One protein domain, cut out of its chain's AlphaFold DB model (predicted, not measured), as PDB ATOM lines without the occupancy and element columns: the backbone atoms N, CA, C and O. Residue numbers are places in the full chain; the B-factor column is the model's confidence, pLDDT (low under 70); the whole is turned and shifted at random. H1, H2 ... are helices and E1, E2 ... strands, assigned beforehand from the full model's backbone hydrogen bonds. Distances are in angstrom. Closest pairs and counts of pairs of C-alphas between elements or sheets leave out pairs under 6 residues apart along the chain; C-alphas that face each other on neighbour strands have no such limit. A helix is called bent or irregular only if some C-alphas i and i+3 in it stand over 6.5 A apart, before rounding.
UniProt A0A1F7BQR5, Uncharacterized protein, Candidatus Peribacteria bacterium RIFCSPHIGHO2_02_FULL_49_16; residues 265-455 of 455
ATOM      1  N   SER A 265     203.161 193.837 249.688       58.84
ATOM      2  CA  SER A 265     204.419 193.138 249.471       58.84
ATOM      3  C   SER A 265     205.291 193.765 248.397       58.84
ATOM      4  O   SER A 265     206.415 194.164 248.674       58.84
ATOM      5  N   PHE A 266     204.739 193.977 247.204       60.88
ATOM      6  CA  PHE A 266     205.466 194.619 246.111       60.88
ATOM      7  C   PHE A 266     205.857 196.054 246.431       60.88
ATOM      8  O   PHE A 266     206.911 196.504 246.000       60.88
ATOM      9  N   LYS A 267     205.042 196.763 247.218       65.19
ATOM     10  CA  LYS A 267     205.388 198.100 247.702       65.19
ATOM     11  C   LYS A 267     206.601 198.050 248.634       65.19
ATOM     12  O   LYS A 267     207.490 198.885 248.516       65.19
ATOM     13  N   ARG A 268     206.674 197.048 249.520       65.94
ATOM     14  CA  ARG A 268     207.852 196.796 250.364       65.94
ATOM     15  C   ARG A 268     209.085 196.466 249.523       65.94
ATOM     16  O   ARG A 268     210.130 197.044 249.790       65.94
ATOM     17  N   ASP A 269     208.971 195.604 248.518       63.47
ATOM     18  CA  ASP A 269     210.110 195.214 247.675       63.47
ATOM     19  C   ASP A 269     210.587 196.347 246.761       63.47
ATOM     20  O   ASP A 269     211.789 196.537 246.595       63.47
ATOM     21  N   GLU A 270     209.672 197.145 246.204       65.62
ATOM     22  CA  GLU A 270     210.005 198.357 245.444       65.62
ATOM     23  C   GLU A 270     210.775 199.345 246.324       65.62
ATOM     24  O   GLU A 270     211.828 199.846 245.926       65.62
ATOM     25  N   ILE A 271     210.307 199.545 247.559       68.81
ATOM     26  CA  ILE A 271     210.995 200.366 248.551       68.81
ATOM     27  C   ILE A 271     212.371 199.774 248.886       68.81
ATOM     28  O   ILE A 271     213.362 200.494 248.809       68.81
ATOM     29  N   LEU A 272     212.475 198.478 249.189       65.25
ATOM     30  CA  LEU A 272     213.755 197.821 249.477       65.25
ATOM     31  C   LEU A 272     214.728 197.895 248.292       65.25
ATOM     32  O   LEU A 272     215.916 198.109 248.509       65.25
ATOM     33  N   SER A 273     214.247 197.787 247.051       62.59
ATOM     34  CA  SER A 273     215.065 197.936 245.841       62.59
ATOM     35  C   SER A 273     215.573 199.367 245.671       62.59
ATOM     36  O   SER A 273     216.745 199.577 245.358       62.59
ATOM     37  N   ILE A 274     214.720 200.367 245.914       65.75
ATOM     38  CA  ILE A 274     215.103 201.785 245.876       65.75
ATOM     39  C   ILE A 274     216.126 202.095 246.966       65.75
ATOM     40  O   ILE A 274     217.147 202.722 246.677       65.75
ATOM     41  N   ILE A 275     215.883 201.639 248.199       66.94
ATOM     42  CA  ILE A 275     216.816 201.845 249.306       66.94
ATOM     43  C   ILE A 275     218.119 201.088 249.031       66.94
ATOM     44  O   ILE A 275     219.181 201.652 249.248       66.94
ATOM     45  N   GLY A 276     218.067 199.859 248.511       59.28
ATOM     46  CA  GLY A 276     219.245 199.058 248.172       59.28
ATOM     47  C   GLY A 276     220.096 199.689 247.068       59.28
ATOM     48  O   GLY A 276     221.315 199.767 247.205       59.28
ATOM     49  N   SER A 277     219.468 200.220 246.013       58.03
ATOM     50  CA  SER A 277     220.158 201.015 244.986       58.03
ATOM     51  C   SER A 277     220.815 202.251 245.593       58.03
ATOM     52  O   SER A 277     221.959 202.549 245.274       58.03
ATOM     53  N   PHE A 278     220.131 202.950 246.500       62.69
ATOM     54  CA  PHE A 278     220.715 204.096 247.187       62.69
ATOM     55  C   PHE A 278     221.854 203.711 248.129       62.69
ATOM     56  O   PHE A 278     222.864 204.394 248.136       62.69
ATOM     57  N   ALA A 279     221.716 202.638 248.903       60.00
ATOM     58  CA  ALA A 279     222.751 202.130 249.797       60.00
ATOM     59  C   ALA A 279     224.035 201.812 249.013       60.00
ATOM     60  O   ALA A 279     225.127 202.207 249.423       60.00
ATOM     61  N   TYR A 280     223.879 201.191 247.838       53.69
ATOM     62  CA  TYR A 280     224.969 200.934 246.897       53.69
ATOM     63  C   TYR A 280     225.594 202.232 246.352       53.69
ATOM     64  O   TYR A 280     226.815 202.355 246.313       53.69
ATOM     65  N   ASP A 281     224.774 203.220 245.983       52.75
ATOM     66  CA  ASP A 281     225.230 204.464 245.347       52.75
ATOM     67  C   ASP A 281     225.698 205.559 246.331       52.75
ATOM     68  O   ASP A 281     226.327 206.533 245.907       52.75
ATOM     69  N   ARG A 282     225.328 205.483 247.619       55.25
ATOM     70  CA  ARG A 282     225.385 206.617 248.567       55.25
ATOM     71  C   ARG A 282     226.002 206.306 249.944       55.25
ATOM     72  O   ARG A 282     225.872 207.135 250.844       55.25
ATOM     73  N   TRP A 283     226.752 205.208 250.088       64.75
ATOM     74  CA  TRP A 283     227.614 204.927 251.259       64.75
ATOM     75  C   TRP A 283     226.864 204.800 252.602       64.75
ATOM     76  O   TRP A 283     227.236 205.406 253.607       64.75
ATOM     77  N   PHE A 284     225.803 203.996 252.639       67.25
ATOM     78  CA  PHE A 284     225.133 203.607 253.884       67.25
ATOM     79  C   PHE A 284     224.586 202.180 253.789       67.25
ATOM     80  O   PHE A 284     224.365 201.671 252.695       67.25
ATOM     81  N   GLU A 285     224.351 201.535 254.929       70.44
ATOM     82  CA  GLU A 285     223.699 200.227 255.025       70.44
ATOM     83  C   GLU A 285     222.286 200.363 255.602       70.44
ATOM     84  O   GLU A 285     221.989 201.255 256.402       70.44
ATOM     85  N   ILE A 286     221.384 199.484 255.169       70.12
ATOM     86  CA  ILE A 286     220.021 199.427 255.699       70.12
ATOM     87  C   ILE A 286     220.064 198.579 256.964       70.12
ATOM     88  O   ILE A 286     220.281 197.373 256.886       70.12
ATOM     89  N   ASP A 287     219.834 199.198 258.118       76.44
ATOM     90  CA  ASP A 287     219.766 198.479 259.390       76.44
ATOM     91  C   ASP A 287     218.395 197.805 259.533       76.44
ATOM     92  O   ASP A 287     218.288 196.641 259.915       76.44
ATOM     93  N   THR A 288     217.312 198.515 259.205       79.19
ATOM     94  CA  THR A 288     215.949 197.967 259.262       79.19
ATOM     95  C   THR A 288     215.001 198.728 258.333       79.19
ATOM     96  O   THR A 288     215.058 199.952 258.241       79.19
ATOM     97  N   PHE A 289     214.082 198.014 257.679       80.31
ATOM     98  CA  PHE A 289     212.917 198.611 257.024       80.31
ATOM     99  C   PHE A 289     211.640 197.871 257.433       80.31
ATOM    100  O   PHE A 289     211.512 196.661 257.209       80.31
ATOM    101  N   GLU A 290     210.686 198.610 257.991       82.06
ATOM    102  CA  GLU A 290     209.390 198.101 258.428       82.06
ATOM    103  C   GLU A 290     208.261 198.888 257.766       82.06
ATOM    104  O   GLU A 290     208.258 200.114 257.760       82.06
ATOM    105  N   LEU A 291     207.267 198.172 257.240       78.81
ATOM    106  CA  LEU A 291     206.007 198.749 256.781       78.81
ATOM    107  C   LEU A 291     204.880 198.021 257.508       78.81
ATOM    108  O   LEU A 291     204.731 196.796 257.374       78.81
ATOM    109  N   ASP A 292     204.101 198.753 258.296       76.56
ATOM    110  CA  ASP A 292     203.015 198.183 259.090       76.56
ATOM    111  C   ASP A 292     201.923 197.551 258.204       76.56
ATOM    112  O   ASP A 292     201.827 197.773 256.996       76.56
ATOM    113  N   ARG A 293     201.124 196.632 258.763       61.28
ATOM    114  CA  ARG A 293     200.082 195.889 258.008       61.28
ATOM    115  C   ARG A 293     199.050 196.800 257.359       61.28
ATOM    116  O   ARG A 293     198.605 196.492 256.259       61.28
ATOM    117  N   GLU A 294     198.750 197.920 257.996       67.38
ATOM    118  CA  GLU A 294     197.772 198.889 257.512       67.38
ATOM    119  C   GLU A 294     198.368 199.916 256.538       67.38
ATOM    120  O   GLU A 294     197.623 200.734 256.009       67.38
ATOM    121  N   LYS A 295     199.684 199.860 256.268       68.38
ATOM    122  CA  LYS A 295     200.438 200.839 255.465       68.38
ATOM    123  C   LYS A 295     200.304 202.278 255.985       68.38
ATOM    124  O   LYS A 295     200.416 203.222 255.207       68.38
ATOM    125  N   LYS A 296     200.045 202.452 257.279       80.38
ATOM    126  CA  LYS A 296     199.935 203.755 257.938       80.38
ATOM    127  C   LYS A 296     201.279 204.256 258.432       80.38
ATOM    128  O   LYS A 296     201.450 205.465 258.533       80.38
ATOM    129  N   THR A 297     202.220 203.359 258.723       83.81
ATOM    130  CA  THR A 297     203.543 203.710 259.245       83.81
ATOM    131  C   THR A 297     204.639 202.937 258.524       83.81
ATOM    132  O   THR A 297     204.603 201.708 258.426       83.81
ATOM    133  N   SER A 298     205.643 203.672 258.057       85.44
ATOM    134  CA  SER A 298     206.876 203.158 257.475       85.44
ATOM    135  C   SER A 298     208.051 203.581 258.352       85.44
ATOM    136  O   SER A 298     208.213 204.771 258.612       85.44
ATOM    137  N   ILE A 299     208.880 202.635 258.782       88.31
ATOM    138  CA  ILE A 299     210.090 202.890 259.568       88.31
ATOM    139  C   ILE A 299     211.299 202.497 258.730       88.31
ATOM    140  O   ILE A 299     211.447 201.337 258.350       88.31
ATOM    141  N   LEU A 300     212.173 203.458 258.450       87.44
ATOM    142  CA  LEU A 300     213.450 203.218 257.791       87.44
ATOM    143  C   LEU A 300     214.586 203.580 258.742       87.44
ATOM    144  O   LEU A 300     214.767 204.743 259.092       87.44
ATOM    145  N   LYS A 301     215.372 202.579 259.122       87.25
ATOM    146  CA  LYS A 301     216.583 202.733 259.915       87.25
ATOM    147  C   LYS A 301     217.793 202.446 259.039       87.25
ATOM    148  O   LYS A 301     217.906 201.355 258.479       87.25
ATOM    149  N   ILE A 302     218.692 203.412 258.916       82.94
ATOM    150  CA  ILE A 302     219.940 203.247 258.169       82.94
ATOM    151  C   ILE A 302     221.143 203.450 259.075       82.94
ATOM    152  O   ILE A 302     221.080 204.184 260.061       82.94
ATOM    153  N   ARG A 303     222.256 202.839 258.697       82.12
ATOM    154  CA  ARG A 303     223.561 203.043 259.305       82.12
ATOM    155  C   ARG A 303     224.477 203.692 258.285       82.12
ATOM    156  O   ARG A 303     224.733 203.117 257.229       82.12
ATOM    157  N   LEU A 304     224.949 204.895 258.580       74.75
ATOM    158  CA  LEU A 304     225.976 205.531 257.768       74.75
ATOM    159  C   LEU A 304     227.291 204.797 257.994       74.75
ATOM    160  O   LEU A 304     227.644 204.504 259.136       74.75
ATOM    161  N   LEU A 305     228.008 204.514 256.912       67.00
ATOM    162  CA  LEU A 305     229.294 203.839 256.978       67.00
ATOM    163  C   LEU A 305     230.341 204.639 256.217       67.00
ATOM    164  O   LEU A 305     230.139 204.956 255.044       67.00
ATOM    165  N   LYS A 306     231.516 204.844 256.815       59.44
ATOM    166  CA  LYS A 306     232.755 205.124 256.086       59.44
ATOM    167  C   LYS A 306     233.185 203.857 255.364       59.44
ATOM    168  O   LYS A 306     234.089 203.133 255.778       59.44
ATOM    169  N   LYS A 307     232.509 203.551 254.262       50.72
ATOM    170  CA  LYS A 307     232.904 202.438 253.404       50.72
ATOM    171  C   LYS A 307     233.807 202.968 252.301       50.72
ATOM    172  O   LYS A 307     233.351 203.606 251.354       50.72
ATOM    173  N   VAL A 308     235.099 202.657 252.410       44.09
ATOM    174  CA  VAL A 308     235.987 202.615 251.246       44.09
ATOM    175  C   VAL A 308     235.560 201.393 250.448       44.09
ATOM    176  O   VAL A 308     236.067 200.295 250.670       44.09
ATOM    177  N   TYR A 309     234.597 201.544 249.541       40.62
ATOM    178  CA  TYR A 309     234.479 200.538 248.499       40.62
ATOM    179  C   TYR A 309     235.712 200.727 247.615       40.62
ATOM    180  O   TYR A 309     235.735 201.585 246.738       40.62
ATOM    181  N   LYS A 310     236.769 199.945 247.875       38.84
ATOM    182  CA  LYS A 310     237.618 199.500 246.772       38.84
ATOM    183  C   LYS A 310     236.618 198.881 245.812       38.84
ATOM    184  O   LYS A 310     235.898 197.987 246.250       38.84
ATOM    185  N   SER A 311     236.503 199.361 244.577       38.53
ATOM    186  CA  SER A 311     235.830 198.576 243.544       38.53
ATOM    187  C   SER A 311     236.595 197.259 243.386       38.53
ATOM    188  O   SER A 311     237.454 197.094 242.522       38.53
ATOM    189  N   GLU A 312     236.358 196.318 244.302       34.19
ATOM    190  CA  GLU A 312     236.781 194.948 244.159       34.19
ATOM    191  C   GLU A 312     236.120 194.492 242.880       34.19
ATOM    192  O   GLU A 312     234.901 194.382 242.782       34.19
ATOM    193  N   SER A 313     236.965 194.301 241.879       33.16
ATOM    194  CA  SER A 313     236.629 193.762 240.581       33.16
ATOM    195  C   SER A 313     235.728 194.648 239.707       33.16
ATOM    196  O   SER A 313     234.519 194.753 239.850       33.16
ATOM    197  N   GLN A 314     236.344 195.156 238.639       36.06
ATOM    198  CA  GLN A 314     235.791 194.894 237.316       36.06
ATOM    199  C   GLN A 314     234.371 195.441 237.073       36.06
ATOM    200  O   GLN A 314     233.454 194.701 236.729       36.06
ATOM    201  N   MET A 315     234.243 196.767 236.958       35.28
ATOM    202  CA  MET A 315     233.545 197.222 235.754       35.28
ATOM    203  C   MET A 315     234.390 196.764 234.559       35.28
ATOM    204  O   MET A 315     235.250 197.491 234.058       35.28
ATOM    205  N   ILE A 316     234.171 195.516 234.124       38.78
ATOM    206  CA  ILE A 316     234.390 195.105 232.740       38.78
ATOM    207  C   ILE A 316     233.479 196.030 231.936       38.78
ATOM    208  O   ILE A 316     232.309 195.752 231.674       38.78
ATOM    209  N   TYR A 317     234.010 197.204 231.605       42.25
ATOM    210  CA  TYR A 317     233.448 198.031 230.564       42.25
ATOM    211  C   TYR A 317     233.602 197.219 229.286       42.25
ATOM    212  O   TYR A 317     234.696 197.028 228.758       42.25
ATOM    213  N   LEU A 318     232.476 196.668 228.858       32.81
ATOM    214  CA  LEU A 318     232.291 195.995 227.588       32.81
ATOM    215  C   LEU A 318     233.037 196.736 226.466       32.81
ATOM    216  O   LEU A 318     232.712 197.884 226.170       32.81
ATOM    217  N   GLY A 319     233.976 196.056 225.804       39.56
ATOM    218  CA  GLY A 319     234.288 196.336 224.400       39.56
ATOM    219  C   GLY A 319     235.710 196.748 224.026       39.56
ATOM    220  O   GLY A 319     236.052 196.568 222.865       39.56
ATOM    221  N   THR A 320     236.571 197.215 224.930       36.38
ATOM    222  CA  THR A 320     237.996 197.416 224.603       36.38
ATOM    223  C   THR A 320     238.862 197.185 225.834       36.38
ATOM    224  O   THR A 320     238.685 197.815 226.872       36.38
ATOM    225  N   ALA A 321     239.812 196.258 225.725       37.16
ATOM    226  CA  ALA A 321     240.791 195.941 226.757       37.16
ATOM    227  C   ALA A 321     241.831 197.067 226.923       37.16
ATOM    228  O   ALA A 321     243.024 196.864 226.724       37.16
ATOM    229  N   MET A 322     241.394 198.270 227.294       42.31
ATOM    230  CA  MET A 322     242.254 199.241 227.960       42.31
ATOM    231  C   MET A 322     241.847 199.263 229.426       42.31
ATOM    232  O   MET A 322     240.782 199.766 229.783       42.31
ATOM    233  N   ARG A 323     242.697 198.672 230.273       53.22
ATOM    234  CA  ARG A 323     242.605 198.777 231.732       53.22
ATOM    235  C   ARG A 323     242.562 200.268 232.069       53.22
ATOM    236  O   ARG A 323     243.575 200.941 231.928       53.22
ATOM    237  N   ARG A 324     241.391 200.803 232.424       56.97
ATOM    238  CA  ARG A 324     241.279 202.194 232.876       56.97
ATOM    239  C   ARG A 324     242.053 202.340 234.183       56.97
ATOM    240  O   ARG A 324     241.984 201.453 235.033       56.97
ATOM    241  N   ALA A 325     242.786 203.438 234.329       62.97
ATOM    242  CA  ALA A 325     243.272 203.847 235.636       62.97
ATOM    243  C   ALA A 325     242.081 204.376 236.447       62.97
ATOM    244  O   ALA A 325     241.129 204.915 235.878       62.97
ATOM    245  N   VAL A 326     242.112 204.213 237.765       69.88
ATOM    246  CA  VAL A 326     241.075 204.735 238.661       69.88
ATOM    247  C   VAL A 326     241.722 205.781 239.549       69.88
ATOM    248  O   VAL A 326     242.692 205.489 240.245       69.88
ATOM    249  N   VAL A 327     241.196 207.003 239.507       75.75
ATOM    250  CA  VAL A 327     241.622 208.087 240.396       75.75
ATOM    251  C   VAL A 327     240.547 208.300 241.449       75.75
ATOM    252  O   VAL A 327     239.361 208.323 241.126       75.75
ATOM    253  N   GLN A 328     240.956 208.441 242.704       81.75
ATOM    254  CA  GLN A 328     240.055 208.567 243.845       81.75
ATOM    255  C   GLN A 328     240.165 209.962 244.464       81.75
ATOM    256  O   GLN A 328     241.247 210.553 244.475       81.75
ATOM    257  N   LYS A 329     239.054 210.465 245.008       81.44
ATOM    258  CA  LYS A 329     239.032 211.646 245.872       81.44
ATOM    259  C   LYS A 329     238.085 211.443 247.048       81.44
ATOM    260  O   LYS A 329     236.954 211.014 246.850       81.44
ATOM    261  N   GLU A 330     238.548 211.783 248.244       81.56
ATOM    262  CA  GLU A 330     237.720 211.873 249.447       81.56
ATOM    263  C   GLU A 330     237.047 213.256 249.501       81.56
ATOM    264  O   GLU A 330     237.674 214.281 249.233       81.56
ATOM    265  N   LEU A 331     235.748 213.266 249.782       78.00
ATOM    266  CA  LEU A 331     234.871 214.430 249.833       78.00
ATOM    267  C   LEU A 331     234.151 214.468 251.176       78.00
ATOM    268  O   LEU A 331     233.861 213.429 251.765       78.00
ATOM    269  N   LYS A 332     233.774 215.663 251.616       79.12
ATOM    270  CA  LYS A 332     232.902 215.874 252.770       79.12
ATOM    271  C   LYS A 332     231.455 215.960 252.292       79.12
ATOM    272  O   LYS A 332     231.062 216.910 251.612       79.12
ATOM    273  N   ALA A 333     230.646 214.970 252.657       74.56
ATOM    274  CA  ALA A 333     229.221 214.923 252.355       74.56
ATOM    275  C   ALA A 333     228.396 215.219 253.614       74.56
ATOM    276  O   ALA A 333     228.644 214.676 254.690       74.56
ATOM    277  N   LYS A 334     227.388 216.089 253.488       78.50
ATOM    278  CA  LYS A 334     226.425 216.346 254.568       78.50
ATOM    279  C   LYS A 334     225.359 215.265 254.559       78.50
ATOM    280  O   LYS A 334     224.727 215.044 253.525       78.50
ATOM    281  N   TYR A 335     225.091 214.679 255.722       76.38
ATOM    282  CA  TYR A 335     224.054 213.662 255.917       76.38
ATOM    283  C   TYR A 335     222.724 214.020 255.236       76.38
ATOM    284  O   TYR A 335     222.207 213.258 254.418       76.38
ATOM    285  N   LYS A 336     222.218 215.232 255.480       77.38
ATOM    286  CA  LYS A 336     220.947 215.704 254.916       77.38
ATOM    287  C   LYS A 336     220.873 215.637 253.381       77.38
ATOM    288  O   LYS A 336     219.837 215.265 252.837       77.38
ATOM    289  N   ASN A 337     221.972 215.920 252.675       74.12
ATOM    290  CA  ASN A 337     221.997 215.967 251.206       74.12
ATOM    291  C   ASN A 337     221.884 214.574 250.576       74.12
ATOM    292  O   ASN A 337     221.416 214.426 249.450       74.12
ATOM    293  N   THR A 338     222.303 213.548 251.308       70.12
ATOM    294  CA  THR A 338     222.181 212.155 250.876       70.12
ATOM    295  C   THR A 338     220.797 211.595 251.148       70.12
ATOM    296  O   THR A 338     220.303 210.765 250.384       70.12
ATOM    297  N   MET A 339     220.138 212.102 252.186       75.81
ATOM    298  CA  MET A 339     218.865 211.563 252.637       75.81
ATOM    299  C   MET A 339     217.643 212.130 251.936       75.81
ATOM    300  O   MET A 339     216.714 211.373 251.654       75.81
ATOM    301  N   VAL A 340     217.637 213.418 251.592       76.88
ATOM    302  CA  VAL A 340     216.494 214.044 250.903       76.88
ATOM    303  C   VAL A 340     216.130 213.326 249.591       76.88
ATOM    304  O   VAL A 340     214.950 213.016 249.404       76.88
ATOM    305  N   PRO A 341     217.081 212.957 248.707       73.38
ATOM    306  CA  PRO A 341     216.738 212.229 247.488       73.38
ATOM    307  C   PRO A 341     216.182 210.822 247.753       73.38
ATOM    308  O   PRO A 341     215.308 210.374 247.008       73.38
ATOM    309  N   LEU A 342     216.640 210.135 248.811       74.75
ATOM    310  CA  LEU A 342     216.082 208.838 249.204       74.75
ATOM    311  C   LEU A 342     214.632 209.004 249.662       74.75
ATOM    312  O   LEU A 342     213.757 208.316 249.146       74.75
ATOM    313  N   LEU A 343     214.370 209.945 250.575       77.94
ATOM    314  CA  LEU A 343     213.019 210.243 251.057       77.94
ATOM    315  C   LEU A 343     212.081 210.596 249.900       77.94
ATOM    316  O   LEU A 343     210.983 210.057 249.820       77.94
ATOM    317  N   HIS A 344     212.534 211.418 248.954       75.50
ATOM    318  CA  HIS A 344     211.748 211.771 247.774       75.50
ATOM    319  C   HIS A 344     211.381 210.539 246.929       75.50
ATOM    320  O   HIS A 344     210.230 210.378 246.520       75.50
ATOM    321  N   ARG A 345     212.329 209.621 246.685       72.75
ATOM    322  CA  ARG A 345     212.023 208.373 245.961       72.75
ATOM    323  C   ARG A 345     211.103 207.445 246.753       72.75
ATOM    324  O   ARG A 345     210.226 206.831 246.153       72.75
ATOM    325  N   LEU A 346     211.270 207.371 248.072       76.06
ATOM    326  CA  LEU A 346     210.394 206.595 248.950       76.06
ATOM    327  C   LEU A 346     208.959 207.109 248.908       76.06
ATOM    328  O   LEU A 346     208.041 206.314 248.743       76.06
ATOM    329  N   VAL A 347     208.760 208.426 248.994       78.62
ATOM    330  CA  VAL A 347     207.437 209.055 248.894       78.62
ATOM    331  C   VAL A 347     206.764 208.701 247.570       78.62
ATOM    332  O   VAL A 347     205.610 208.283 247.569       78.62
ATOM    333  N   ASN A 348     207.506 208.741 246.463       73.00
ATOM    334  CA  ASN A 348     206.992 208.386 245.137       73.00
ATOM    335  C   ASN A 348     206.606 206.902 244.974       73.00
ATOM    336  O   ASN A 348     206.012 206.543 243.959       73.00
ATOM    337  N   CYS A 349     206.897 206.039 245.955       71.06
ATOM    338  CA  CYS A 349     206.376 204.668 245.987       71.06
ATOM    339  C   CYS A 349     204.903 204.612 246.416       71.06
ATOM    340  O   CYS A 349     204.242 203.585 246.249       71.06
ATOM    341  N   PHE A 350     204.381 205.680 247.020       73.75
ATOM    342  CA  PHE A 350     203.006 205.771 247.495       73.75
ATOM    343  C   PHE A 350     202.131 206.529 246.485       73.75
ATOM    344  O   PHE A 350     202.617 207.025 245.469       73.75
ATOM    345  N   THR A 351     200.816 206.549 246.697       71.81
ATOM    346  CA  THR A 351     199.943 207.531 246.036       71.81
ATOM    347  C   THR A 351     199.713 208.678 247.009       71.81
ATOM    348  O   THR A 351     199.843 208.483 248.217       71.81
ATOM    349  N   LEU A 352     199.348 209.858 246.504       75.19
ATOM    350  CA  LEU A 352     199.074 211.039 247.334       75.19
ATOM    351  C   LEU A 352     198.023 210.770 248.425       75.19
ATOM    352  O   LEU A 352     198.109 211.339 249.514       75.19
ATOM    353  N   GLU A 353     197.048 209.902 248.148       75.25
ATOM    354  CA  GLU A 353     195.979 209.528 249.079       75.25
ATOM    355  C   GLU A 353     196.392 208.443 250.089       75.25
ATOM    356  O   GLU A 353     195.753 208.306 251.129       75.25
ATOM    357  N   GLU A 354     197.453 207.677 249.808       78.62
ATOM    358  CA  GLU A 354     197.913 206.534 250.615       78.62
ATOM    359  C   GLU A 354     199.298 206.771 251.244       78.62
ATOM    360  O   GLU A 354     200.084 205.831 251.413       78.62
ATOM    361  N   LEU A 355     199.642 208.025 251.540       83.19
ATOM    362  CA  LEU A 355     200.927 208.346 252.157       83.19
ATOM    363  C   LEU A 355     200.974 207.850 253.612       83.19
ATOM    364  O   LEU A 355     200.113 208.231 254.407       83.19
ATOM    365  N   PRO A 356     201.973 207.028 253.986       85.81
ATOM    366  CA  PRO A 356     202.166 206.617 255.365       85.81
ATOM    367  C   PRO A 356     202.825 207.749 256.146       85.81
ATOM    368  O   PRO A 356     203.514 208.597 255.584       85.81
ATOM    369  N   ARG A 357     202.729 207.692 257.470       90.25
ATOM    370  CA  ARG A 357     203.717 208.341 258.325       90.25
ATOM    371  C   ARG A 357     205.072 207.682 258.096       90.25
ATOM    372  O   ARG A 357     205.189 206.458 258.181       90.25
ATOM    373  N   LEU A 358     206.098 208.480 257.829       88.81
ATOM    374  CA  LEU A 358     207.456 207.989 257.622       88.81
ATOM    375  C   LEU A 358     208.320 208.357 258.827       88.81
ATOM    376  O   LEU A 358     208.585 209.532 259.065       88.81
ATOM    377  N   ARG A 359     208.773 207.352 259.575       91.25
ATOM    378  CA  ARG A 359     209.791 207.501 260.615       91.25
ATOM    379  C   ARG A 359     211.128 207.067 260.046       91.25
ATOM    380  O   ARG A 359     211.260 205.979 259.488       91.25
ATOM    381  N   TYR A 360     212.117 207.922 260.187       88.75
ATOM    382  CA  TYR A 360     213.424 207.721 259.611       88.75
ATOM    383  C   TYR A 360     214.497 207.920 260.677       88.75
ATOM    384  O   TYR A 360     214.515 208.931 261.372       88.75
ATOM    385  N   ILE A 361     215.364 206.925 260.832       89.69
ATOM    386  CA  ILE A 361     216.378 206.868 261.883       89.69
ATOM    387  C   ILE A 361     217.726 206.654 261.203       89.69
ATOM    388  O   ILE A 361     217.904 205.673 260.480       89.69
ATOM    389  N   ALA A 362     218.686 207.536 261.453       87.06
ATOM    390  CA  ALA A 362     220.064 207.317 261.043       87.06
ATOM    391  C   ALA A 362     220.959 207.051 262.233       87.06
ATOM    392  O   ALA A 362     220.906 207.743 263.254       87.06
ATOM    393  N   LEU A 363     221.818 206.065 262.035       87.75
ATOM    394  CA  LEU A 363     222.884 205.697 262.936       87.75
ATOM    395  C   LEU A 363     224.233 206.114 262.346       87.75
ATOM    396  O   LEU A 363     224.412 206.070 261.125       87.75
ATOM    397  N   ASN A 364     225.186 206.474 263.200       84.25
ATOM    398  CA  ASN A 364     226.600 206.508 262.821       84.25
ATOM    399  C   ASN A 364     227.178 205.079 262.721       84.25
ATOM    400  O   ASN A 364     226.478 204.085 262.925       84.25
ATOM    401  N   GLU A 365     228.475 204.975 262.433       78.69
ATOM    402  CA  GLU A 365     229.188 203.694 262.333       78.69
ATOM    403  C   GLU A 365     229.143 202.852 263.610       78.69
ATOM    404  O   GLU A 365     229.021 201.630 263.524       78.69
ATOM    405  N   SER A 366     229.200 203.485 264.788       83.88
ATOM    406  CA  SER A 366     229.111 202.803 266.086       83.88
ATOM    407  C   SER A 366     227.687 202.353 266.435       83.88
ATOM    408  O   SER A 366     227.494 201.659 267.432       83.88
ATOM    409  N   GLY A 367     226.693 202.691 265.608       84.44
ATOM    410  CA  GLY A 367     225.294 202.321 265.810       84.44
ATOM    411  C   GLY A 367     224.509 203.292 266.696       84.44
ATOM    412  O   GLY A 367     223.365 202.999 267.046       84.44
ATOM    413  N   GLU A 368     225.081 204.440 267.048       88.44
ATOM    414  CA  GLU A 368     224.417 205.490 267.819       88.44
ATOM    415  C   GLU A 368     223.510 206.327 266.919       88.44
ATOM    416  O   GLU A 368     223.866 206.670 265.790       88.44
ATOM    417  N   VAL A 369     222.334 206.690 267.431       89.69
ATOM    418  CA  VAL A 369     221.369 207.514 266.700       89.69
ATOM    419  C   VAL A 369     221.914 208.932 266.550       89.69
ATOM    420  O   VAL A 369     222.085 209.646 267.534       89.69
ATOM    421  N   ILE A 370     222.139 209.353 265.308       88.19
ATOM    422  CA  ILE A 370     222.582 210.714 264.969       88.19
ATOM    423  C   ILE A 370     221.442 211.598 264.473       88.19
ATOM    424  O   ILE A 370     221.577 212.821 264.443       88.19
ATOM    425  N   SER A 371     220.331 210.997 264.045       88.75
ATOM    426  CA  SER A 371     219.139 211.712 263.608       88.75
ATOM    427  C   SER A 371     217.929 210.792 263.678       88.75
ATOM    428  O   SER A 371     217.991 209.639 263.251       88.75
ATOM    429  N   GLU A 372     216.823 211.324 264.176       92.94
ATOM    430  CA  GLU A 372     215.523 210.672 264.146       92.94
ATOM    431  C   GLU A 372     214.487 211.689 263.679       92.94
ATOM    432  O   GLU A 372     214.299 212.731 264.305       92.94
ATOM    433  N   LEU A 373     213.860 211.393 262.545       91.94
ATOM    434  CA  LEU A 373     212.936 212.270 261.843       91.94
ATOM    435  C   LEU A 373     211.589 211.570 261.692       91.94
ATOM    436  O   LEU A 373     211.525 210.382 261.376       91.94
ATOM    437  N   GLU A 374     210.508 212.318 261.860       92.62
ATOM    438  CA  GLU A 374     209.149 211.834 261.627       92.62
ATOM    439  C   GLU A 374     208.448 212.772 260.642       92.62
ATOM    440  O   GLU A 374     208.441 213.986 260.835       92.62
ATOM    441  N   PHE A 375     207.859 212.214 259.588       91.12
ATOM    442  CA  PHE A 375     207.123 212.950 258.565       91.12
ATOM    443  C   PHE A 375     205.677 212.460 258.523       91.12
ATOM    444  O   PHE A 375     205.413 211.291 258.230       91.12
ATOM    445  N   GLU A 376     204.737 213.356 258.804       91.69
ATOM    446  CA  GLU A 376     203.312 213.100 258.622       91.69
ATOM    447  C   GLU A 376     202.931 213.164 257.131       91.69
ATOM    448  O   GLU A 376     203.579 213.882 256.358       91.69
ATOM    449  N   PRO A 377     201.850 212.480 256.710       88.69
ATOM    450  CA  PRO A 377     201.417 212.443 255.312       88.69
ATOM    451  C   PRO A 377     201.278 213.823 254.656       88.69
ATOM    452  O   PRO A 377     201.653 213.990 253.499       88.69
ATOM    453  N   ASP A 378     200.794 214.831 255.386       87.06
ATOM    454  CA  ASP A 378     200.625 216.190 254.854       87.06
ATOM    455  C   ASP A 378     201.952 216.883 254.533       87.06
ATOM    456  O   ASP A 378     202.042 217.599 253.537       87.06
ATOM    457  N   VAL A 379     203.000 216.614 255.317       85.81
ATOM    458  CA  VAL A 379     204.366 217.065 255.015       85.81
ATOM    459  C   VAL A 379     204.919 216.286 253.825       85.81
ATOM    460  O   VAL A 379     205.531 216.863 252.934       85.81
ATOM    461  N   LEU A 380     204.654 214.980 253.741       84.38
ATOM    462  CA  LEU A 380     205.122 214.161 252.621       84.38
ATOM    463  C   LEU A 380     204.505 214.569 251.273       84.38
ATOM    464  O   LEU A 380     205.166 214.449 250.241       84.38
ATOM    465  N   LYS A 381     203.283 215.116 251.255       83.44
ATOM    466  CA  LYS A 381     202.653 215.632 250.024       83.44
ATOM    467  C   LYS A 381     203.490 216.715 249.345       83.44
ATOM    468  O   LYS A 381     203.493 216.781 248.116       83.44
ATOM    469  N   SER A 382     204.230 217.532 250.100       77.00
ATOM    470  CA  SER A 382     205.060 218.582 249.497       77.00
ATOM    471  C   SER A 382     206.198 218.010 248.651       77.00
ATOM    472  O   SER A 382     206.606 218.658 247.688       77.00
ATOM    473  N   PHE A 383     206.655 216.780 248.920       70.62
ATOM    474  CA  PHE A 383     207.683 216.121 248.111       70.62
ATOM    475  C   PHE A 383     207.207 215.817 246.681       70.62
ATOM    476  O   PHE A 383     208.020 215.899 245.774       70.62
ATOM    477  N   TYR A 384     205.912 215.569 246.431       65.06
ATOM    478  CA  TYR A 384     205.395 215.363 245.061       65.06
ATOM    479  C   TYR A 384     205.471 216.615 244.184       65.06
ATOM    480  O   TYR A 384     205.498 216.525 242.959       65.06
ATOM    481  N   SER A 385     205.443 217.791 244.809       56.72
ATOM    482  CA  SER A 385     205.347 219.077 244.112       56.72
ATOM    483  C   SER A 385     206.704 219.674 243.725       56.72
ATOM    484  O   SER A 385     206.750 220.737 243.104       56.72
ATOM    485  N   LEU A 386     207.811 219.018 244.088       55.19
ATOM    486  CA  LEU A 386     209.161 219.537 243.901       55.19
ATOM    487  C   LEU A 386     209.814 218.926 242.648       55.19
ATOM    488  O   LEU A 386     210.207 217.763 242.672       55.19
ATOM    489  N   PRO A 387     209.983 219.695 241.552       44.56
ATOM    490  CA  PRO A 387     210.660 219.211 240.345       44.56
ATOM    491  C   PRO A 387     212.169 219.003 240.548       44.56
ATOM    492  O   PRO A 387     212.805 218.298 239.767       44.56
ATOM    493  N   THR A 388     212.738 219.590 241.603       50.78
ATOM    494  CA  THR A 388     214.137 219.428 242.005       50.78
ATOM    495  C   THR A 388     214.206 219.014 243.478       50.78
ATOM    496  O   THR A 388     213.632 219.707 244.323       50.78
ATOM    497  N   PRO A 389     214.940 217.937 243.823       52.44
ATOM    498  CA  PRO A 389     215.089 217.434 245.194       52.44
ATOM    499  C   PRO A 389     215.910 218.361 246.114       52.44
ATOM    500  O   PRO A 389     216.272 217.969 247.219       52.44
ATOM    501  N   ASP A 390     216.209 219.586 245.676       49.59
ATOM    502  CA  ASP A 390     217.099 220.525 246.364       49.59
ATOM    503  C   ASP A 390     216.381 221.359 247.435       49.59
ATOM    504  O   ASP A 390     217.028 221.995 248.269       49.59
ATOM    505  N   LYS A 391     215.040 221.380 247.435       56.03
ATOM    506  CA  LYS A 391     214.274 222.035 248.500       56.03
ATOM    507  C   LYS A 391     214.095 221.076 249.670       56.03
ATOM    508  O   LYS A 391     213.362 220.095 249.582       56.03
ATOM    509  N   LEU A 392     214.773 221.406 250.767       61.06
ATOM    510  CA  LEU A 392     214.600 220.768 252.067       61.06
ATOM    511  C   LEU A 392     213.136 220.870 252.500       61.06
ATOM    512  O   LEU A 392     212.569 221.960 252.546       61.06
ATOM    513  N   VAL A 393     212.546 219.719 252.808       71.69
ATOM    514  CA  VAL A 393     211.263 219.637 253.500       71.69
ATOM    515  C   VAL A 393     211.566 219.363 254.966       71.69
ATOM    516  O   VAL A 393     212.278 218.405 255.291       71.69
ATOM    517  N   ASP A 394     211.050 220.221 255.839       81.75
ATOM    518  CA  ASP A 394     211.215 220.056 257.276       81.75
ATOM    519  C   ASP A 394     210.345 218.899 257.783       81.75
ATOM    520  O   ASP A 394     209.197 218.752 257.352       81.75
ATOM    521  N   PRO A 395     210.874 218.044 258.673       87.75
ATOM    522  CA  PRO A 395     210.109 216.953 259.253       87.75
ATOM    523  C   PRO A 395     209.012 217.487 260.184       87.75
ATOM    524  O   PRO A 395     209.115 218.571 260.755       87.75
ATOM    525  N   SER A 396     207.973 216.683 260.398       91.25
ATOM    526  CA  SER A 396     206.945 216.966 261.406       91.25
ATOM    527  C   SER A 396     207.498 216.873 262.832       91.25
ATOM    528  O   SER A 396     207.028 217.592 263.713       91.25
ATOM    529  N   LYS A 397     208.484 215.994 263.066       91.06
ATOM    530  CA  LYS A 397     209.250 215.907 264.319       91.06
ATOM    531  C   LYS A 397     210.720 215.588 264.071       91.06
ATOM    532  O   LYS A 397     211.055 214.871 263.130       91.06
ATOM    533  N   GLY A 398     211.571 216.048 264.987       88.56
ATOM    534  CA  GLY A 398     213.021 215.881 264.914       88.56
ATOM    535  C   GLY A 398     213.702 216.994 264.122       88.56
ATOM    536  O   GLY A 398     213.052 217.892 263.593       88.56
ATOM    537  N   THR A 399     215.029 216.944 264.057       85.38
ATOM    538  CA  THR A 399     215.844 217.901 263.305       85.38
ATOM    539  C   THR A 399     216.893 217.169 262.485       85.38
ATOM    540  O   THR A 399     217.447 216.143 262.895       85.38
ATOM    541  N   TRP A 400     217.165 217.705 261.297       84.06
ATOM    542  CA  TRP A 400     218.251 217.222 260.458       84.06
ATOM    543  C   TRP A 400     219.575 217.315 261.216       84.06
ATOM    544  O   TRP A 400     219.907 218.364 261.761       84.06
ATOM    545  N   SER A 401     220.332 216.221 261.232       83.44
ATOM    546  CA  SER A 401     221.684 216.232 261.783       83.44
ATOM    547  C   SER A 401     222.621 217.045 260.892       83.44
ATOM    548  O   SER A 401     222.601 216.900 259.665       83.44
ATOM    549  N   ASP A 402     223.488 217.838 261.520       81.31
ATOM    550  CA  ASP A 402     224.603 218.524 260.859       81.31
ATOM    551  C   ASP A 402     225.821 217.609 260.647       81.31
ATOM    552  O   ASP A 402     226.884 218.076 260.235       81.31
ATOM    553  N   ALA A 403     225.678 216.302 260.898       79.44
ATOM    554  CA  ALA A 403     226.728 215.322 260.669       79.44
ATOM    555  C   ALA A 403     227.280 215.391 259.233       79.44
ATOM    556  O   ALA A 403     226.547 215.413 258.233       79.44
ATOM    557  N   VAL A 404     228.609 215.385 259.153       77.12
ATOM    558  CA  VAL A 404     229.388 215.343 257.917       77.12
ATOM    559  C   VAL A 404     230.183 214.051 257.915       77.12
ATOM    560  O   VAL A 404     230.763 213.682 258.935       77.12
ATOM    561  N   TYR A 405     230.217 213.377 256.776       73.88
ATOM    562  CA  TYR A 405     230.933 212.123 256.612       73.88
ATOM    563  C   TYR A 405     231.812 212.157 255.366       73.88
ATOM    564  O   TYR A 405     231.608 212.966 254.454       73.88
ATOM    565  N   ASP A 406     232.802 211.273 255.354       73.38
ATOM    566  CA  ASP A 406     233.728 211.133 254.242       73.38
ATOM    567  C   ASP A 406     233.117 210.251 253.149       73.38
ATOM    568  O   ASP A 406     232.687 209.123 253.398       73.38
ATOM    569  N   ARG A 407     233.088 210.765 251.923       72.50
ATOM    570  CA  ARG A 407     232.627 210.086 250.713       72.50
ATOM    571  C   ARG A 407     233.802 209.946 249.758       72.50
ATOM    572  O   ARG A 407     234.387 210.947 249.368       72.50
ATOM    573  N   ILE A 408     234.105 208.737 249.297       71.88
ATOM    574  CA  ILE A 408     235.137 208.535 248.273       71.88
ATOM    575  C   ILE A 408     234.481 208.435 246.899       71.88
ATOM    576  O   ILE A 408     233.611 207.596 246.674       71.88
ATOM    577  N   VAL A 409     234.911 209.285 245.969       70.00
ATOM    578  CA  VAL A 409     234.510 209.236 244.562       70.00
ATOM    579  C   VAL A 409     235.633 208.631 243.733       70.00
ATOM    580  O   VAL A 409     236.737 209.173 243.675       70.00
ATOM    581  N   GLU A 410     235.332 207.525 243.056       71.25
ATOM    582  CA  GLU A 410     236.215 206.904 242.070       71.25
ATOM    583  C   GLU A 410     235.878 207.418 240.662       71.25
ATOM    584  O   GLU A 410     234.727 207.375 240.222       71.25
ATOM    585  N   THR A 411     236.883 207.894 239.927       72.00
ATOM    586  CA  THR A 411     236.745 208.332 238.533       72.00
ATOM    587  C   THR A 411     237.594 207.437 237.626       72.00
ATOM    588  O   THR A 411     238.824 207.473 237.714       72.00
ATOM    589  N   PRO A 412     236.975 206.632 236.741       68.31
ATOM    590  CA  PRO A 412     237.704 205.806 235.788       68.31
ATOM    591  C   PRO A 412     238.178 206.642 234.595       68.31
ATOM    592  O   PRO A 412     237.377 207.297 233.925       68.31
ATOM    593  N   VAL A 413     239.471 206.574 234.284       69.62
ATOM    594  CA  VAL A 413     240.132 207.402 233.262       69.62
ATOM    595  C   VAL A 413     241.028 206.557 232.360       69.62
ATOM    596  O   VAL A 413     241.412 205.436 232.702       69.62
ATOM    597  N   GLN A 414     241.362 207.063 231.173       73.56
ATOM    598  CA  GLN A 414     242.357 206.388 230.337       73.56
ATOM    599  C   GLN A 414     243.734 206.442 231.027       73.56
ATOM    600  O   GLN A 414     244.036 207.464 231.641       73.56
ATOM    601  N   PRO A 415     244.598 205.413 230.915       75.81
ATOM    602  CA  PRO A 415     245.903 205.402 231.590       75.81
ATOM    603  C   PRO A 415     246.758 206.644 231.323       75.81
ATOM    604  O   PRO A 415     247.280 207.259 232.242       75.81
ATOM    605  N   HIS A 416     246.814 207.094 230.066       78.44
ATOM    606  CA  HIS A 416     247.550 208.304 229.677       78.44
ATOM    607  C   HIS A 416     246.935 209.607 230.224       78.44
ATOM    608  O   HIS A 416     247.503 210.682 230.041       78.44
ATOM    609  N   GLN A 417     245.756 209.534 230.847       76.75
ATOM    610  CA  GLN A 417     245.060 210.668 231.445       76.75
ATOM    611  C   GLN A 417     245.149 210.709 232.971       76.75
ATOM    612  O   GLN A 417     244.712 211.682 233.581       76.75
ATOM    613  N   GLU A 418     245.709 209.670 233.590       81.62
ATOM    614  CA  GLU A 418     245.719 209.501 235.040       81.62
ATOM    615  C   GLU A 418     246.380 210.680 235.765       81.62
ATOM    616  O   GLU A 418     245.805 211.227 236.706       81.62
ATOM    617  N   GLU A 419     247.559 211.111 235.312       82.19
ATOM    618  CA  GLU A 419     248.322 212.167 235.988       82.19
ATOM    619  C   GLU A 419     247.608 213.519 235.993       82.19
ATOM    620  O   GLU A 419     247.612 214.218 237.007       82.19
ATOM    621  N   TRP A 420     246.981 213.911 234.883       79.88
ATOM    622  CA  TRP A 420     246.281 215.192 234.845       79.88
ATOM    623  C   TRP A 420     244.904 215.109 235.502       79.88
ATOM    624  O   TRP A 420     244.493 216.088 236.119       79.88
ATOM    625  N   TRP A 421     244.230 213.953 235.493       79.31
ATOM    626  CA  TRP A 421     243.023 213.757 236.301       79.31
ATOM    627  C   TRP A 421     243.307 213.802 237.800       79.31
ATOM    628  O   TRP A 421     242.529 214.409 238.530       79.31
ATOM    629  N   LYS A 422     244.438 213.257 238.267       85.06
ATOM    630  CA  LYS A 422     244.899 213.447 239.655       85.06
ATOM    631  C   LYS A 422     245.019 214.930 240.004       85.06
ATOM    632  O   LYS A 422     244.527 215.342 241.048       85.06
ATOM    633  N   LYS A 423     245.600 215.740 239.112       82.56
ATOM    634  CA  LYS A 423     245.718 217.198 239.301       82.56
ATOM    635  C   LYS A 423     244.360 217.908 239.288       82.56
ATOM    636  O   LYS A 423     244.125 218.756 240.139       82.56
ATOM    637  N   ILE A 424     243.463 217.540 238.372       79.00
ATOM    638  CA  ILE A 424     242.096 218.085 238.314       79.00
ATOM    639  C   ILE A 424     241.343 217.792 239.607       79.00
ATOM    640  O   ILE A 424     240.808 218.712 240.217       79.00
ATOM    641  N   LEU A 425     241.312 216.527 240.037       81.50
ATOM    642  CA  LEU A 425     240.592 216.151 241.248       81.50
ATOM    643  C   LEU A 425     241.213 216.818 242.478       81.50
ATOM    644  O   LEU A 425     240.471 217.295 243.329       81.50
ATOM    645  N   ALA A 426     242.543 216.925 242.559       83.12
ATOM    646  CA  ALA A 426     243.212 217.638 243.647       83.12
ATOM    647  C   ALA A 426     242.830 219.130 243.714       83.12
ATOM    648  O   ALA A 426     242.700 219.662 244.810       83.12
ATOM    649  N   ALA A 427     242.608 219.785 242.570       80.12
ATOM    650  CA  ALA A 427     242.240 221.202 242.511       80.12
ATOM    651  C   ALA A 427     240.746 221.483 242.770       80.12
ATOM    652  O   ALA A 427     240.370 222.625 243.026       80.12
ATOM    653  N   MET A 428     239.889 220.461 242.699       82.50
ATOM    654  CA  MET A 428     238.462 220.597 243.005       82.50
ATOM    655  C   MET A 428     238.223 220.816 244.514       82.50
ATOM    656  O   MET A 428     239.050 220.420 245.338       82.50
ATOM    657  N   PRO A 429     237.074 221.367 244.927       82.69
ATOM    658  CA  PRO A 429     236.709 221.468 246.335       82.69
ATOM    659  C   PRO A 429     236.439 220.093 246.960       82.69
ATOM    660  O   PRO A 429     236.207 219.102 246.262       82.69
ATOM    661  N   GLU A 430     236.504 220.038 248.290       80.12
ATOM    662  CA  GLU A 430     236.160 218.849 249.084       80.12
ATOM    663  C   GLU A 430     234.652 218.741 249.363       80.12
ATOM    664  O   GLU A 430     234.174 217.662 249.698       80.12
ATOM    665  N   ASP A 431     233.888 219.830 249.218       82.56
ATOM    666  CA  ASP A 431     232.428 219.809 249.361       82.56
ATOM    667  C   ASP A 431     231.778 219.026 248.213       82.56
ATOM    668  O   ASP A 431     231.977 219.347 247.040       82.56
ATOM    669  N   ASP A 432     230.974 218.015 248.551       71.62
ATOM    670  CA  ASP A 432     230.383 217.098 247.571       71.62
ATOM    671  C   ASP A 432     229.470 217.794 246.545       71.62
ATOM    672  O   ASP A 432     229.481 217.456 245.360       71.62
ATOM    673  N   MET A 433     228.681 218.794 246.950       72.25
ATOM    674  CA  MET A 433     227.777 219.477 246.015       72.25
ATOM    675  C   MET A 433     228.555 220.317 245.010       72.25
ATOM    676  O   MET A 433     228.310 220.232 243.802       72.25
ATOM    677  N   GLN A 434     229.508 221.108 245.500       77.31
ATOM    678  CA  GLN A 434     230.347 221.929 244.639       77.31
ATOM    679  C   GLN A 434     231.241 221.053 243.746       77.31
ATOM    680  O   GLN A 434     231.380 221.343 242.557       77.31
ATOM    681  N   PHE A 435     231.764 219.942 244.273       77.81
ATOM    682  CA  PHE A 435     232.518 218.953 243.507       77.81
ATOM    683  C   PHE A 435     231.697 218.377 242.344       77.81
ATOM    684  O   PHE A 435     232.181 218.350 241.215       77.81
ATOM    685  N   ASN A 436     230.448 217.954 242.577       69.94
ATOM    686  CA  ASN A 436     229.602 217.385 241.519       69.94
ATOM    687  C   ASN A 436     229.326 218.398 240.393       69.94
ATOM    688  O   ASN A 436     229.414 218.048 239.214       69.94
ATOM    689  N   LYS A 437     229.081 219.667 240.742       75.19
ATOM    690  CA  LYS A 437     228.902 220.758 239.772       75.19
ATOM    691  C   LYS A 437     230.162 220.993 238.932       75.19
ATOM    692  O   LYS A 437     230.087 221.174 237.717       75.19
ATOM    693  N   GLU A 438     231.327 220.977 239.570       78.75
ATOM    694  CA  GLU A 438     232.613 221.142 238.890       78.75
ATOM    695  C   GLU A 438     232.993 219.926 238.038       78.75
ATOM    696  O   GLU A 438     233.563 220.088 236.961       78.75
ATOM    697  N   MET A 439     232.614 218.717 238.453       73.12
ATOM    698  CA  MET A 439     232.789 217.492 237.670       73.12
ATOM    699  C   MET A 439     231.965 217.487 236.380       73.12
ATOM    700  O   MET A 439     232.441 216.986 235.362       73.12
ATOM    701  N   GLU A 440     230.751 218.041 236.383       71.06
ATOM    702  CA  GLU A 440     229.965 218.220 235.153       71.06
ATOM    703  C   GLU A 440     230.641 219.201 234.180       71.06
ATOM    704  O   GLU A 440     230.737 218.923 232.978       71.06
ATOM    705  N   GLU A 441     231.193 220.310 234.687       73.19
ATOM    706  CA  GLU A 441     231.988 221.255 233.886       73.19
ATOM    707  C   GLU A 441     233.267 220.587 233.343       73.19
ATOM    708  O   GLU A 441     233.574 220.690 232.154       73.19
ATOM    709  N   ALA A 442     233.980 219.830 234.181       71.62
ATOM    710  CA  ALA A 442     235.185 219.107 233.790       71.62
ATOM    711  C   ALA A 442     234.909 218.022 232.737       71.62
ATOM    712  O   ALA A 442     235.709 217.849 231.820       71.62
ATOM    713  N   ARG A 443     233.779 217.306 232.817       67.56
ATOM    714  CA  ARG A 443     233.392 216.282 231.829       67.56
ATOM    715  C   ARG A 443     232.981 216.886 230.489       67.56
ATOM    716  O   ARG A 443     233.280 216.304 229.450       67.56
ATOM    717  N   SER A 444     232.299 218.027 230.512       70.62
ATOM    718  CA  SER A 444     231.821 218.707 229.304       70.62
ATOM    719  C   SER A 444     232.919 219.508 228.600       70.62
ATOM    720  O   SER A 444     232.922 219.583 227.370       70.62
ATOM    721  N   ASN A 445     233.876 220.081 229.339       75.62
ATOM    722  CA  ASN A 445     234.999 220.818 228.760       75.62
ATOM    723  C   ASN A 445     236.288 220.710 229.609       75.62
ATOM    724  O   ASN A 445     236.677 221.673 230.283       75.62
ATOM    725  N   PRO A 446     237.007 219.570 229.534       66.94
ATOM    726  CA  PRO A 446     238.178 219.302 230.374       66.94
ATOM    727  C   PRO A 446     239.293 220.342 230.218       66.94
ATOM    728  O   PRO A 446     239.931 220.728 231.192       66.94
ATOM    729  N   MET A 447     239.513 220.839 228.996       67.81
ATOM    730  CA  MET A 447     240.576 221.808 228.703       67.81
ATOM    731  C   MET A 447     240.270 223.204 229.247       67.81
ATOM    732  O   MET A 447     241.183 223.906 229.683       67.81
ATOM    733  N   LYS A 448     238.997 223.619 229.240       71.94
ATOM    734  CA  LYS A 448     238.568 224.865 229.888       71.94
ATOM    735  C   LYS A 448     238.707 224.759 231.406       71.94
ATOM    736  O   LYS A 448     239.185 225.701 232.029       71.94
ATOM    737  N   PHE A 449     238.355 223.607 231.973       71.06
ATOM    738  CA  PHE A 449     238.519 223.340 233.401       71.06
ATOM    739  C   PHE A 449     239.999 223.356 233.817       71.06
ATOM    740  O   PHE A 449     240.369 224.071 234.743       71.06
ATOM    741  N   LEU A 450     240.873 222.668 233.072       65.56
ATOM    742  CA  LEU A 450     242.327 222.684 233.286       65.56
ATOM    743  C   LEU A 450     242.898 224.108 233.271       65.56
ATOM    744  O   LEU A 450     243.689 224.453 234.142       65.56
ATOM    745  N   LYS A 451     242.465 224.958 232.331       73.38
ATOM    746  CA  LYS A 451     242.889 226.369 232.277       73.38
ATOM    747  C   LYS A 451     242.414 227.200 233.473       73.38
ATOM    748  O   LYS A 451     243.081 228.166 233.808       73.38
ATOM    749  N   LYS A 452     241.277 226.852 234.084       71.81
ATOM    750  CA  LYS A 452     240.690 227.566 235.229       71.81
ATOM    751  C   LYS A 452     241.388 227.240 236.557       71.81
ATOM    752  O   LYS A 452     241.411 228.102 237.423       71.81
ATOM    753  N   TYR A 453     241.926 226.026 236.713       64.12
ATOM    754  CA  TYR A 453     242.443 225.521 237.999       64.12
ATOM    755  C   TYR A 453     243.951 225.213 238.030       64.12
ATOM    756  O   TYR A 453     244.476 224.927 239.100       64.12
ATOM    757  N   LEU A 454     244.649 225.228 236.884       62.88
ATOM    758  CA  LEU A 454     246.111 225.035 236.808       62.88
ATOM    759  C   LEU A 454     246.885 226.297 236.376       62.88
ATOM    760  O   LEU A 454     248.058 226.193 236.017       62.88
ATOM    761  N   GLN A 455     246.228 227.460 236.376       55.50
ATOM    762  CA  GLN A 455     246.888 228.772 236.438       55.50
ATOM    763  C   GLN A 455     247.083 229.143 237.902       55.50
ATOM    764  O   GLN A 455     248.135 229.749 238.199       55.50
TER     765      GLN A 455
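This is residues 265 to 455 of the 455 residues of an uncharacterized protein of Candidatus Peribacteria bacterium RIFCSPHIGHO2_02_FULL_49_16 (UniProt A0A1F7BQR5). The domain is two lobes in a row: a twisted four-stranded sheet, E1, E2, E4 and E5, with H1 and H2 packed over one face, and a long two-stranded ribbon, E3 and E6, with H4 and H5 packed on it and H6 beside these helices. H2 follows E3 directly, and H3 sits by an end of the sheet. The printed part has 191 residues with six named helices and six named strands, in the order H1 E1 E2 E3 H2 E4 E5 H3 E6 H4 H5 H6; the class is mixed, helices and strands. The larger sheet, order E1 E2 E4 E5, is mixed, and the ribbon is antiparallel. The whole is only just compact, close to loose, with a radius of gyration of the C-alphas of 19.3 A, and elongated, spanning 58 by 34 by 34 A.

The larger sheet has E1, residues 284 to 291, which bends by 58 degrees at residue 287, E2, 297 to 304, 22.6 A long, E4, 357 to 363, and E5, 369 to 375. H1, residues 265 to 282, is 24.9 A long and begins at C-alpha 265 (204.419, 193.138, 249.471). H2 is residues 335 to 347 and H3 377 to 384. E3, residues 325 to 334, is 28.3 A long, and E6, 404 to 413, is 28.0 A. H4, residues 415 to 427, is irregular, C-alphas 416 and 419 being 7.4 A apart. H5 is 432 to 444; H6, 446 to 453, ends at C-alpha 453 (242.443, 225.521, 237.999).

H1 and H2 are on the same face of the larger sheet, making two layers, helices over one face of a sheet. H1 lies over E1 at a height of 8.2 A, and H2 over E2 and E4 at 9.4 A. They touch at Ile 271 and Leu 346, the closest C-alphas, 6.3 A apart, at a shallow tilt of 25 degrees, opposite ways. H3 only grazes the sheet with residues 377 to 380. In the hairpin E1 and E2, N 285 and O 303 are 2.8 A apart; in the parallel pair E2 and E4, N 300 and O 359 are 2.9 A apart; in the hairpin E4 and E5, N 360 and O 373 are 2.8 A apart. Antiparallel E3 and E6 have N 331 and O 407 at 2.7 A. The closest C-alphas of E3 and H4 are those of Ala 325 and Pro 415, 5.1 A; of E3 and H5, those of Ala 333 and Asp 432, 5.4 A. H6 only just touches H4, with 3 pairs of C-alphas within 8 A, the closest those of Ala 427 and Tyr 453, 6.2 A. Every O i to N i+4 pair is within hydrogen-bond range in H1, H5 and H6; in H2 and H4 it is 7 of 9, and in H3 1 of 4, beside 4 of 5 O i to N i+3 pairs.

The C-alphas of Glu 294 and Gln 455, the two farthest apart, are 61.2 A apart. The printed part has no cut. The links E2 to E3, 20 residues, and H3 to E6, 19 residues, are long. The mean pLDDT of the printed part is 71.8; 64 residues are under 70, among them 265 to 284, 305 to 326 and 384 to 392.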